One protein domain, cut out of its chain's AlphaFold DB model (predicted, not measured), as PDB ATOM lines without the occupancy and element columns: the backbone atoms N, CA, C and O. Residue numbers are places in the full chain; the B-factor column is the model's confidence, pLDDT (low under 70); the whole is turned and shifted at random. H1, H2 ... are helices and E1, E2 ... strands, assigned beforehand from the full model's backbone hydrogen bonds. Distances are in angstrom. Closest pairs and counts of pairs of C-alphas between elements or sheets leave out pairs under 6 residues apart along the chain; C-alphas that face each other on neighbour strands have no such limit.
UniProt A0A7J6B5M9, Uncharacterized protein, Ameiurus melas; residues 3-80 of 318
ATOM      1  N   LEU A   3     249.633 202.519 235.684       90.94
ATOM      2  CA  LEU A   3     248.560 201.635 235.227       90.94
ATOM      3  C   LEU A   3     248.271 201.876 233.748       90.94
ATOM      4  O   LEU A   3     248.479 202.974 233.239       90.94
ATOM      5  N   GLU A   4     247.775 200.857 233.067       93.50
ATOM      6  CA  GLU A   4     247.212 200.979 231.727       93.50
ATOM      7  C   GLU A   4     245.698 201.159 231.858       93.50
ATOM      8  O   GLU A   4     245.056 200.359 232.529       93.50
ATOM      9  N   GLY A   5     245.132 202.200 231.247       91.25
ATOM     10  CA  GLY A   5     243.691 202.412 231.168       91.25
ATOM     11  C   GLY A   5     243.230 202.722 229.743       91.25
ATOM     12  O   GLY A   5     243.749 203.630 229.098       91.25
ATOM     13  N   ASN A   6     242.209 202.014 229.252       90.88
ATOM     14  CA  ASN A   6     241.631 202.210 227.909       90.88
ATOM     15  C   ASN A   6     242.666 202.251 226.752       90.88
ATOM     16  O   ASN A   6     242.494 202.988 225.781       90.88
ATOM     17  N   GLY A   7     243.741 201.478 226.847       88.88
ATOM     18  CA  GLY A   7     244.847 201.395 225.895       88.88
ATOM     19  C   GLY A   7     245.997 202.382 226.130       88.88
ATOM     20  O   GLY A   7     246.904 202.431 225.301       88.88
ATOM     21  N   GLN A   8     245.988 203.181 227.202       90.62
ATOM     22  CA  GLN A   8     246.995 204.222 227.461       90.62
ATOM     23  C   GLN A   8     247.641 204.082 228.843       90.62
ATOM     24  O   GLN A   8     246.988 203.718 229.813       90.62
ATOM     25  N   MET A   9     248.934 204.403 228.945       90.81
ATOM     26  CA  MET A   9     249.672 204.350 230.211       90.81
ATOM     27  C   MET A   9     249.479 205.639 231.015       90.81
ATOM     28  O   MET A   9     249.788 206.729 230.537       90.81
ATOM     29  N   PHE A  10     249.043 205.507 232.264       89.75
ATOM     30  CA  PHE A  10     248.848 206.600 233.210       89.75
ATOM     31  C   PHE A  10     249.742 206.437 234.436       89.75
ATOM     32  O   PHE A  10     250.059 205.330 234.870       89.75
ATOM     33  N   THR A  11     250.147 207.564 235.019       88.19
ATOM     34  CA  THR A  11     250.913 207.619 236.270       88.19
ATOM     35  C   THR A  11     250.206 208.544 237.246       88.19
ATOM     36  O   THR A  11     249.819 209.644 236.861       88.19
ATOM     37  N   SER A  12     250.070 208.137 238.509       85.88
ATOM     38  CA  SER A  12     249.466 208.980 239.552       85.88
ATOM     39  C   SER A  12     250.297 210.249 239.803       85.88
ATOM     40  O   SER A  12     251.512 210.164 240.023       85.88
ATOM     41  N   ARG A  13     249.645 211.416 239.796       83.56
ATOM     42  CA  ARG A  13     250.246 212.749 239.995       83.56
ATOM     43  C   ARG A  13     249.583 213.482 241.161       83.56
ATOM     44  O   ARG A  13     248.441 213.182 241.499       83.56
ATOM     45  N   GLU A  14     250.308 214.410 241.776       79.75
ATOM     46  CA  GLU A  14     249.791 215.235 242.870       79.75
ATOM     47  C   GLU A  14     248.642 216.132 242.364       79.75
ATOM     48  O   GLU A  14     248.841 216.864 241.390       79.75
ATOM     49  N   PRO A  15     247.459 216.152 243.012       73.56
ATOM     50  CA  PRO A  15     246.307 216.924 242.528       73.56
ATOM     51  C   PRO A  15     246.582 218.427 242.378       73.56
ATOM     52  O   PRO A  15     246.090 219.072 241.456       73.56
ATOM     53  N   GLY A  16     247.388 218.995 243.285       74.50
ATOM     54  CA  GLY A  16     247.761 220.413 243.267       74.50
ATOM     55  C   GLY A  16     248.946 220.748 242.355       74.50
ATOM     56  O   GLY A  16     249.212 221.923 242.119       74.50
ATOM     57  N   CYS A  17     249.666 219.740 241.858       75.00
ATOM     58  CA  CYS A  17     250.834 219.910 241.000       75.00
ATOM     59  C   CYS A  17     250.934 218.720 240.030       75.00
ATOM     60  O   CYS A  17     251.686 217.778 240.291       75.00
ATOM     61  N   PRO A  18     250.194 218.733 238.903       71.88
ATOM     62  CA  PRO A  18     250.150 217.605 237.966       71.88
ATOM     63  C   PRO A  18     251.518 217.222 237.375       71.88
ATOM     64  O   PRO A  18     251.726 216.087 236.946       71.88
ATOM     65  N   GLU A  19     252.474 218.154 237.375       70.75
ATOM     66  CA  GLU A  19     253.859 217.907 236.965       70.75
ATOM     67  C   GLU A  19     254.606 216.991 237.947       70.75
ATOM     68  O   GLU A  19     255.520 216.260 237.554       70.75
ATOM     69  N   GLN A  20     254.189 216.957 239.213       73.50
ATOM     70  CA  GLN A  20     254.825 216.179 240.263       73.50
ATOM     71  C   GLN A  20     254.176 214.791 240.391       73.50
ATOM     72  O   GLN A  20     252.981 214.677 240.670       73.50
ATOM     73  N   PRO A  21     254.931 213.698 240.175       75.44
ATOM     74  CA  PRO A  21     254.416 212.360 240.418       75.44
ATOM     75  C   PRO A  21     254.251 212.101 241.913       75.44
ATOM     76  O   PRO A  21     255.090 212.513 242.715       75.44
ATOM     77  N   ILE A  22     253.200 211.355 242.269       77.19
ATOM     78  CA  ILE A  22     253.018 210.875 243.640       77.19
ATOM     79  C   ILE A  22     254.153 209.897 243.944       77.19
ATOM     80  O   ILE A  22     254.247 208.820 243.339       77.19
ATOM     81  N   GLN A  23     255.020 210.276 244.882       68.94
ATOM     82  CA  GLN A  23     256.125 209.428 245.303       68.94
ATOM     83  C   GLN A  23     255.601 208.311 246.200       68.94
ATOM     84  O   GLN A  23     255.062 208.541 247.279       68.94
ATOM     85  N   VAL A  24     255.780 207.077 245.738       71.19
ATOM     86  CA  VAL A  24     255.453 205.879 246.504       71.19
ATOM     87  C   VAL A  24     256.756 205.205 246.877       71.19
ATOM     88  O   VAL A  24     257.496 204.742 246.008       71.19
ATOM     89  N   TYR A  25     257.039 205.168 248.174       67.50
ATOM     90  CA  TYR A  25     258.195 204.460 248.687       67.50
ATOM     91  C   TYR A  25     257.849 202.987 248.865       67.50
ATOM     92  O   TYR A  25     257.022 202.636 249.707       67.50
ATOM     93  N   VAL A  26     258.512 202.127 248.098       70.31
ATOM     94  CA  VAL A  26     258.460 200.682 248.316       70.31
ATOM     95  C   VAL A  26     259.847 200.156 248.646       70.31
ATOM     96  O   VAL A  26     260.859 200.653 248.148       70.31
ATOM     97  N   GLN A  27     259.892 199.137 249.494       65.19
ATOM     98  CA  GLN A  27     261.128 198.435 249.826       65.19
ATOM     99  C   GLN A  27     261.338 197.205 248.949       65.19
ATOM    100  O   GLN A  27     262.474 196.770 248.788       65.19
ATOM    101  N   ASN A  28     260.265 196.654 248.379       72.25
ATOM    102  CA  ASN A  28     260.324 195.476 247.528       72.25
ATOM    103  C   ASN A  28     259.383 195.604 246.306       72.25
ATOM    104  O   ASN A  28     258.449 196.415 246.322       72.25
ATOM    105  N   PRO A  29     259.625 194.829 245.231       79.12
ATOM    106  CA  PRO A  29     258.759 194.820 244.051       79.12
ATOM    107  C   PRO A  29     257.306 194.428 244.364       79.12
ATOM    108  O   PRO A  29     256.384 195.027 243.814       79.12
ATOM    109  N   GLN A  30     257.090 193.494 245.298       84.12
ATOM    110  CA  GLN A  30     255.757 192.969 245.629       84.12
ATOM    111  C   GLN A  30     254.830 194.033 246.240       84.12
ATOM    112  O   GLN A  30     253.627 194.050 245.984       84.12
ATOM    113  N   GLN A  31     255.378 194.959 247.030       82.88
ATOM    114  CA  GLN A  31     254.649 196.121 247.542       82.88
ATOM    115  C   GLN A  31     254.191 197.022 246.397       82.88
ATOM    116  O   GLN A  31     253.069 197.521 246.424       82.88
ATOM    117  N   HIS A  32     255.031 197.204 245.375       82.25
ATOM    118  CA  HIS A  32     254.660 197.980 244.194       82.25
ATOM    119  C   HIS A  32     253.492 197.334 243.446       82.25
ATOM    120  O   HIS A  32     252.545 198.033 243.095       82.25
ATOM    121  N   GLU A  33     253.549 196.016 243.249       85.12
ATOM    122  CA  GLU A  33     252.492 195.238 242.592       85.12
ATOM    123  C   GLU A  33     251.181 195.282 243.387       85.12
ATOM    124  O   GLU A  33     250.121 195.527 242.815       85.12
ATOM    125  N   THR A  34     251.254 195.144 244.715       88.06
ATOM    126  CA  THR A  34     250.082 195.207 245.606       88.06
ATOM    127  C   THR A  34     249.396 196.572 245.538       88.06
ATOM    128  O   THR A  34     248.173 196.649 245.454       88.06
ATOM    129  N   LEU A  35     250.175 197.658 245.550       87.44
ATOM    130  CA  LEU A  35     249.638 199.019 245.479       87.44
ATOM    131  C   LEU A  35     249.018 199.328 244.112       87.44
ATOM    132  O   LEU A  35     247.989 199.992 244.043       87.44
ATOM    133  N   GLU A  36     249.610 198.834 243.025       89.75
ATOM    134  CA  GLU A  36     249.028 198.980 241.688       89.75
ATOM    135  C   GLU A  36     247.757 198.158 241.514       89.75
ATOM    136  O   GLU A  36     246.804 198.648 240.911       89.75
ATOM    137  N   LEU A  37     247.712 196.949 242.076       91.00
ATOM    138  CA  LEU A  37     246.506 196.134 242.085       91.00
ATOM    139  C   LEU A  37     245.379 196.825 242.864       91.00
ATOM    140  O   LEU A  37     244.279 196.960 242.335       91.00
ATOM    141  N   ALA A  38     245.667 197.337 244.064       90.75
ATOM    142  CA  ALA A  38     244.692 198.077 244.864       90.75
ATOM    143  C   ALA A  38     244.178 199.328 244.128       90.75
ATOM    144  O   ALA A  38     242.973 199.546 244.038       90.75
ATOM    145  N   LEU A  39     245.078 200.108 243.516       88.88
ATOM    146  CA  LEU A  39     244.694 201.283 242.731       88.88
ATOM    147  C   LEU A  39     243.831 200.905 241.516       88.88
ATOM    148  O   LEU A  39     242.865 201.602 241.206       88.88
ATOM    149  N   LYS A  40     244.160 199.807 240.828       91.50
ATOM    150  CA  LYS A  40     243.351 199.274 239.726       91.50
ATOM    151  C   LYS A  40     241.938 198.928 240.201       91.50
ATOM    152  O   LYS A  40     240.975 199.325 239.546       91.50
ATOM    153  N   GLU A  41     241.812 198.191 241.304       91.56
ATOM    154  CA  GLU A  41     240.519 197.794 241.874       91.56
ATOM    155  C   GLU A  41     239.685 199.011 242.280       91.56
ATOM    156  O   GLU A  41     238.496 199.071 241.965       91.56
ATOM    157  N   ASP A  42     240.309 200.015 242.898       89.56
ATOM    158  CA  ASP A  42     239.637 201.252 243.288       89.56
ATOM    159  C   ASP A  42     239.127 202.042 242.071       89.56
ATOM    160  O   ASP A  42     237.974 202.474 242.065       89.56
ATOM    161  N   ILE A  43     239.938 202.179 241.014       88.88
ATOM    162  CA  ILE A  43     239.539 202.857 239.768       88.88
ATOM    163  C   ILE A  43     238.332 202.163 239.129       88.88
ATOM    164  O   ILE A  43     237.367 202.833 238.755       88.88
ATOM    165  N   LEU A  44     238.375 200.832 239.017       89.94
ATOM    166  CA  LEU A  44     237.295 200.053 238.408       89.94
ATOM    167  C   LEU A  44     236.024 200.064 239.265       89.94
ATOM    168  O   LEU A  44     234.929 200.092 238.716       89.94
ATOM    169  N   ARG A  45     236.154 200.080 240.598       89.31
ATOM    170  CA  ARG A  45     235.014 200.135 241.525       89.31
ATOM    171  C   ARG A  45     234.340 201.504 241.551       89.31
ATOM    172  O   ARG A  45     233.134 201.580 241.757       89.31
ATOM    173  N   CYS A  46     235.108 202.585 241.426       82.69
ATOM    174  CA  CYS A  46     234.570 203.935 241.550       82.69
ATOM    175  C   CYS A  46     233.699 204.351 240.357       82.69
ATOM    176  O   CYS A  46     232.804 205.165 240.554       82.69
ATOM    177  N   GLU A  47     233.971 203.845 239.145       82.56
ATOM    178  CA  GLU A  47     233.284 204.237 237.894       82.56
ATOM    179  C   GLU A  47     233.163 205.766 237.708       82.56
ATOM    180  O   GLU A  47     232.231 206.287 237.094       82.56
ATOM    181  N   LYS A  48     234.125 206.516 238.259       85.19
ATOM    182  CA  LYS A  48     234.143 207.978 238.221       85.19
ATOM    183  C   LYS A  48     234.859 208.499 236.982       85.19
ATOM    184  O   LYS A  48     235.727 207.844 236.399       85.19
ATOM    185  N   TRP A  49     234.521 209.731 236.616       86.94
ATOM    186  CA  TRP A  49     235.321 210.521 235.690       86.94
ATOM    187  C   TRP A  49     236.565 211.021 236.418       86.94
ATOM    188  O   TRP A  49     236.447 211.774 237.375       86.94
ATOM    189  N   LEU A  50     237.739 210.602 235.955       87.56
ATOM    190  CA  LEU A  50     239.027 210.992 236.520       87.56
ATOM    191  C   LEU A  50     239.637 212.118 235.683       87.56
ATOM    192  O   LEU A  50     239.592 212.065 234.450       87.56
ATOM    193  N   GLU A  51     240.235 213.114 236.336       87.56
ATOM    194  CA  GLU A  51     241.072 214.104 235.650       87.56
ATOM    195  C   GLU A  51     242.386 213.432 235.221       87.56
ATOM    196  O   GLU A  51     243.150 212.932 236.047       87.56
ATOM    197  N   VAL A  52     242.652 213.414 233.916       87.12
ATOM    198  CA  VAL A  52     243.909 212.942 233.334       87.12
ATOM    199  C   VAL A  52     244.563 214.063 232.540       87.12
ATOM    200  O   VAL A  52     243.885 214.897 231.939       87.12
ATOM    201  N   VAL A  53     245.894 214.074 232.517       84.69
ATOM    202  CA  VAL A  53     246.672 215.000 231.690       84.69
ATOM    203  C   VAL A  53     247.274 214.219 230.532       84.69
ATOM    204  O   VAL A  53     248.080 213.312 230.744       84.69
ATOM    205  N   LEU A  54     246.876 214.568 229.314       83.06
ATOM    206  CA  LEU A  54     247.390 213.995 228.071       83.06
ATOM    207  C   LEU A  54     247.856 215.143 227.187       83.06
ATOM    208  O   LEU A  54     247.135 216.122 227.051       83.06
ATOM    209  N   GLU A  55     249.062 215.048 226.627       80.69
ATOM    210  CA  GLU A  55     249.605 216.081 225.723       80.69
ATOM    211  C   GLU A  55     249.548 217.509 226.312       80.69
ATOM    212  O   GLU A  55     249.379 218.481 225.592       80.69
ATOM    213  N   GLN A  56     249.721 217.631 227.638       78.50
ATOM    214  CA  GLN A  56     249.626 218.882 228.418       78.50
ATOM    215  C   GLN A  56     248.209 219.468 228.567       78.50
ATOM    216  O   GLN A  56     248.044 220.510 229.200       78.50
ATOM    217  N   GLU A  57     247.175 218.775 228.093       83.25
ATOM    218  CA  GLU A  57     245.778 219.163 228.273       83.25
ATOM    219  C   GLU A  57     245.090 218.342 229.366       83.25
ATOM    220  O   GLU A  57     245.268 217.125 229.480       83.25
ATOM    221  N   LYS A  58     244.258 219.015 230.168       86.81
ATOM    222  CA  LYS A  58     243.400 218.368 231.165       86.81
ATOM    223  C   LYS A  58     242.155 217.811 230.490       86.81
ATOM    224  O   LYS A  58     241.414 218.545 229.840       86.81
ATOM    225  N   GLN A  59     241.900 216.525 230.687       88.75
ATOM    226  CA  GLN A  59     240.734 215.833 230.153       88.75
ATOM    227  C   GLN A  59     240.080 215.009 231.259       88.75
ATOM    228  O   GLN A  59     240.765 214.347 232.033       88.75
ATOM    229  N   MET A  60     238.751 214.997 231.311       89.00
ATOM    230  CA  MET A  60     238.025 214.051 232.159       89.00
ATOM    231  C   MET A  60     237.851 212.748 231.385       89.00
ATOM    232  O   MET A  60     237.307 212.753 230.278       89.00
ATOM    233  N   ARG A  61     238.290 211.621 231.950       87.75
ATOM    234  CA  ARG A  61     238.123 210.298 231.336       87.75
ATOM    235  C   ARG A  61     237.609 209.273 232.330       87.75
ATOM    236  O   ARG A  61     238.071 209.190 233.462       87.75
ATOM    237  N   MET A  62     236.681 208.444 231.864       89.44
ATOM    238  CA  MET A  62     236.232 207.258 232.584       89.44
ATOM    239  C   MET A  62     237.002 206.035 232.078       89.44
ATOM    240  O   MET A  62     236.957 205.697 230.888       89.44
ATOM    241  N   LEU A  63     237.733 205.376 232.973       89.38
ATOM    242  CA  LEU A  63     238.526 204.191 232.652       89.38
ATOM    243  C   LEU A  63     237.639 202.945 232.756       89.38
ATOM    244  O   LEU A  63     237.341 202.481 233.850       89.38
ATOM    245  N   LYS A  64     237.195 202.414 231.609       88.00
ATOM    246  CA  LYS A  64     236.348 201.204 231.540       88.00
ATOM    247  C   LYS A  64     237.161 199.920 231.667       88.00
ATOM    248  O   LYS A  64     236.642 198.880 232.049       88.00
ATOM    249  N   SER A  65     238.429 199.993 231.280       91.88
ATOM    250  CA  SER A  65     239.405 198.921 231.423       91.88
ATOM    251  C   SER A  65     240.631 199.480 232.123       91.88
ATOM    252  O   SER A  65     241.013 200.623 231.867       91.88
ATOM    253  N   CYS A  66     241.208 198.687 233.021       93.12
ATOM    254  CA  CYS A  66     242.392 199.052 233.780       93.12
ATOM    255  C   CYS A  66     243.235 197.797 234.030       93.12
ATOM    256  O   CYS A  66     242.704 196.783 234.496       93.12
ATOM    257  N   HIS A  67     244.525 197.853 233.715       94.19
ATOM    258  CA  HIS A  67     245.464 196.752 233.903       94.19
ATOM    259  C   HIS A  67     246.736 197.229 234.598       94.19
ATOM    260  O   HIS A  67     247.199 198.355 234.396       94.19
ATOM    261  N   THR A  68     247.328 196.351 235.405       93.56
ATOM    262  CA  THR A  68     248.657 196.615 235.969       93.56
ATOM    263  C   THR A  68     249.727 196.439 234.896       93.56
ATOM    264  O   THR A  68     249.527 195.744 233.897       93.56
ATOM    265  N   VAL A  69     250.905 197.033 235.103       91.19
ATOM    266  CA  VAL A  69     252.031 196.869 234.165       91.19
ATOM    267  C   VAL A  69     252.385 195.385 233.999       91.19
ATOM    268  O   VAL A  69     252.598 194.916 232.884       91.19
ATOM    269  N   GLN A  70     252.366 194.623 235.093       91.56
ATOM    270  CA  GLN A  70     252.620 193.183 235.078       91.56
ATOM    271  C   GLN A  70     251.610 192.420 234.210       91.56
ATOM    272  O   GLN A  70     252.006 191.557 233.432       91.56
ATOM    273  N   GLU A  71     250.320 192.760 234.281       93.62
ATOM    274  CA  GLU A  71     249.284 192.155 233.435       93.62
ATOM    275  C   GLU A  71     249.473 192.500 231.956       93.62
ATOM    276  O   GLU A  71     249.302 191.637 231.092       93.62
ATOM    277  N   VAL A  72     249.849 193.746 231.651       93.62
ATOM    278  CA  VAL A  72     250.155 194.170 230.277       93.62
ATOM    279  C   VAL A  72     251.308 193.340 229.717       93.62
ATOM    280  O   VAL A  72     251.179 192.771 228.633       93.62
ATOM    281  N   PHE A  73     252.406 193.195 230.461       93.00
ATOM    282  CA  PHE A  73     253.542 192.389 230.014       93.00
ATOM    283  C   PHE A  73     253.248 190.885 229.986       93.00
ATOM    284  O   PHE A  73     253.750 190.196 229.100       93.00
ATOM    285  N   ALA A  74     252.390 190.369 230.870       92.81
ATOM    286  CA  ALA A  74     251.929 188.983 230.802       92.81
ATOM    287  C   ALA A  74     251.157 188.707 229.499       92.81
ATOM    288  O   ALA A  74     251.379 187.682 228.854       92.81
ATOM    289  N   LYS A  75     250.313 189.652 229.057       92.38
ATOM    290  CA  LYS A  75     249.654 189.577 227.742       92.38
ATOM    291  C   LYS A  75     250.675 189.634 226.606       92.38
ATOM    292  O   LYS A  75     250.611 188.804 225.703       92.38
ATOM    293  N   GLN A  76     251.646 190.545 226.662       92.62
ATOM    294  CA  GLN A  76     252.688 190.645 225.630       92.62
ATOM    295  C   GLN A  76     253.559 189.386 225.544       92.62
ATOM    296  O   GLN A  76     253.907 188.968 224.445       92.62
ATOM    297  N   LYS A  77     253.838 188.723 226.670       92.44
ATOM    298  CA  LYS A  77     254.584 187.458 226.704       92.44
ATOM    299  C   LYS A  77     253.889 186.329 225.935       92.44
ATOM    300  O   LYS A  77     254.561 185.471 225.375       92.44
ATOM    301  N   SER A  78     252.553 186.338 225.855       91.50
ATOM    302  CA  SER A  78     251.816 185.367 225.029       91.50
ATOM    303  C   SER A  78     252.044 185.560 223.524       91.50
ATOM    304  O   SER A  78     251.978 184.594 222.767       91.50
ATOM    305  N   ILE A  79     252.351 186.792 223.100       93.50
ATOM    306  CA  ILE A  79     252.653 187.156 221.709       93.50
ATOM    307  C   ILE A  79     254.151 186.973 221.425       93.50
ATOM    308  O   ILE A  79     254.528 186.495 220.359       93.50
ATOM    309  N   TYR A  80     254.997 187.317 222.399       92.31
ATOM    310  CA  TYR A  80     256.454 187.257 222.317       92.31
ATOM    311  C   TYR A  80     257.009 186.368 223.443       92.31
ATOM    312  O   TYR A  80     257.331 186.877 224.518       92.31
TER     313      TYR A  80
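Overview. This is residues 3 to 80 of the 318 residues of an uncharacterized protein of Ameiurus melas (UniProt A0A7J6B5M9). A long helix, H1, lies over one face of a small three-stranded sheet, E2, E1 and E6, and runs along its strands. The hairpin E4 and E5 extends this small core at one end, a wide loop holding the short strand E3 swings out from E2 and returns to H1, and H2 stands up from the sheet's other face, with residues 73 to 80 sticking out. The printed part has 78 residues, with named elements in the order E1, E2, E3, H1, E4, E5, E6, H2; both sheets, E2 - E1 - E6 and E4 - E5, are antiparallel. The class is mixed, helices and strands. The whole is only just compact, close to loose, with a radius of gyration of the C-alphas of 13.4 A and spans of 35 by 29 by 25 A.

Along the chain. E1 is residues 3 to 5, with C-alpha 3 at (248.560, 201.635, 235.227). E2 is residues 8 to 11, 10.2 A long, and E3 is residues 17 to 21, 8.4 A long. H1 is residues 29 to 46, 26.0 A long, with C-alpha 29 at (258.759, 194.820, 244.051). E4, residues 49 to 54, measures 14.7 A, and E5, residues 57 to 62, measures 15.9 A. E6 is residues 66 to 68. H2 is residues 69 to 79, 15.8 A long, with C-alpha 79 at (252.653, 187.156, 221.709).

Arrangement. E1 is the inner strand of its sheet. It forms a hairpin with E2, where N 5 and O 8 are 2.8 A apart, within hydrogen-bond range. On its other side is E6, with N 67 and O 4 at 2.8 A, also within range. H1 is on this sheet, over E6, at a height of 7.3 A over the sheet, and its line stands at 4 degrees to E6 on the local plane; the closest C-alphas of the two are those of Lys 40 and Cys 66, 6.0 A. H2 is on the opposite face and stands up from the sheet, its line rising 81 degrees; the closest C-alphas of E1 and H2 are those of Leu 3 and Val 69, 6.0 A. H1 and H2 are close but not clearly touching, the C-alphas of Glu 33 and Gln 70 being 7.8 A apart, and about perpendicular at 84 degrees. E4 and E5 are a hairpin, with N 52 and O 59 at 2.8 A, within range. E2 and E4 are near each other. E3 pairs with no named strand; its closest C-alpha to E4 is that of Pro 18, 7.6 A from that of Val 53. In H1 every O i to N i+4 pair is within hydrogen-bond range, and in H2 6 of 7 are.

Size, cuts and confidence. The C-alphas of Gly 16 and Tyr 80, the two farthest apart, are 40.2 A from each other. The printed part has no cut and no long link; the link from E3 to H1 is short and the others are tight. The mean pLDDT of the printed part is 85.6, with residues 23, 25 and 27 under 70.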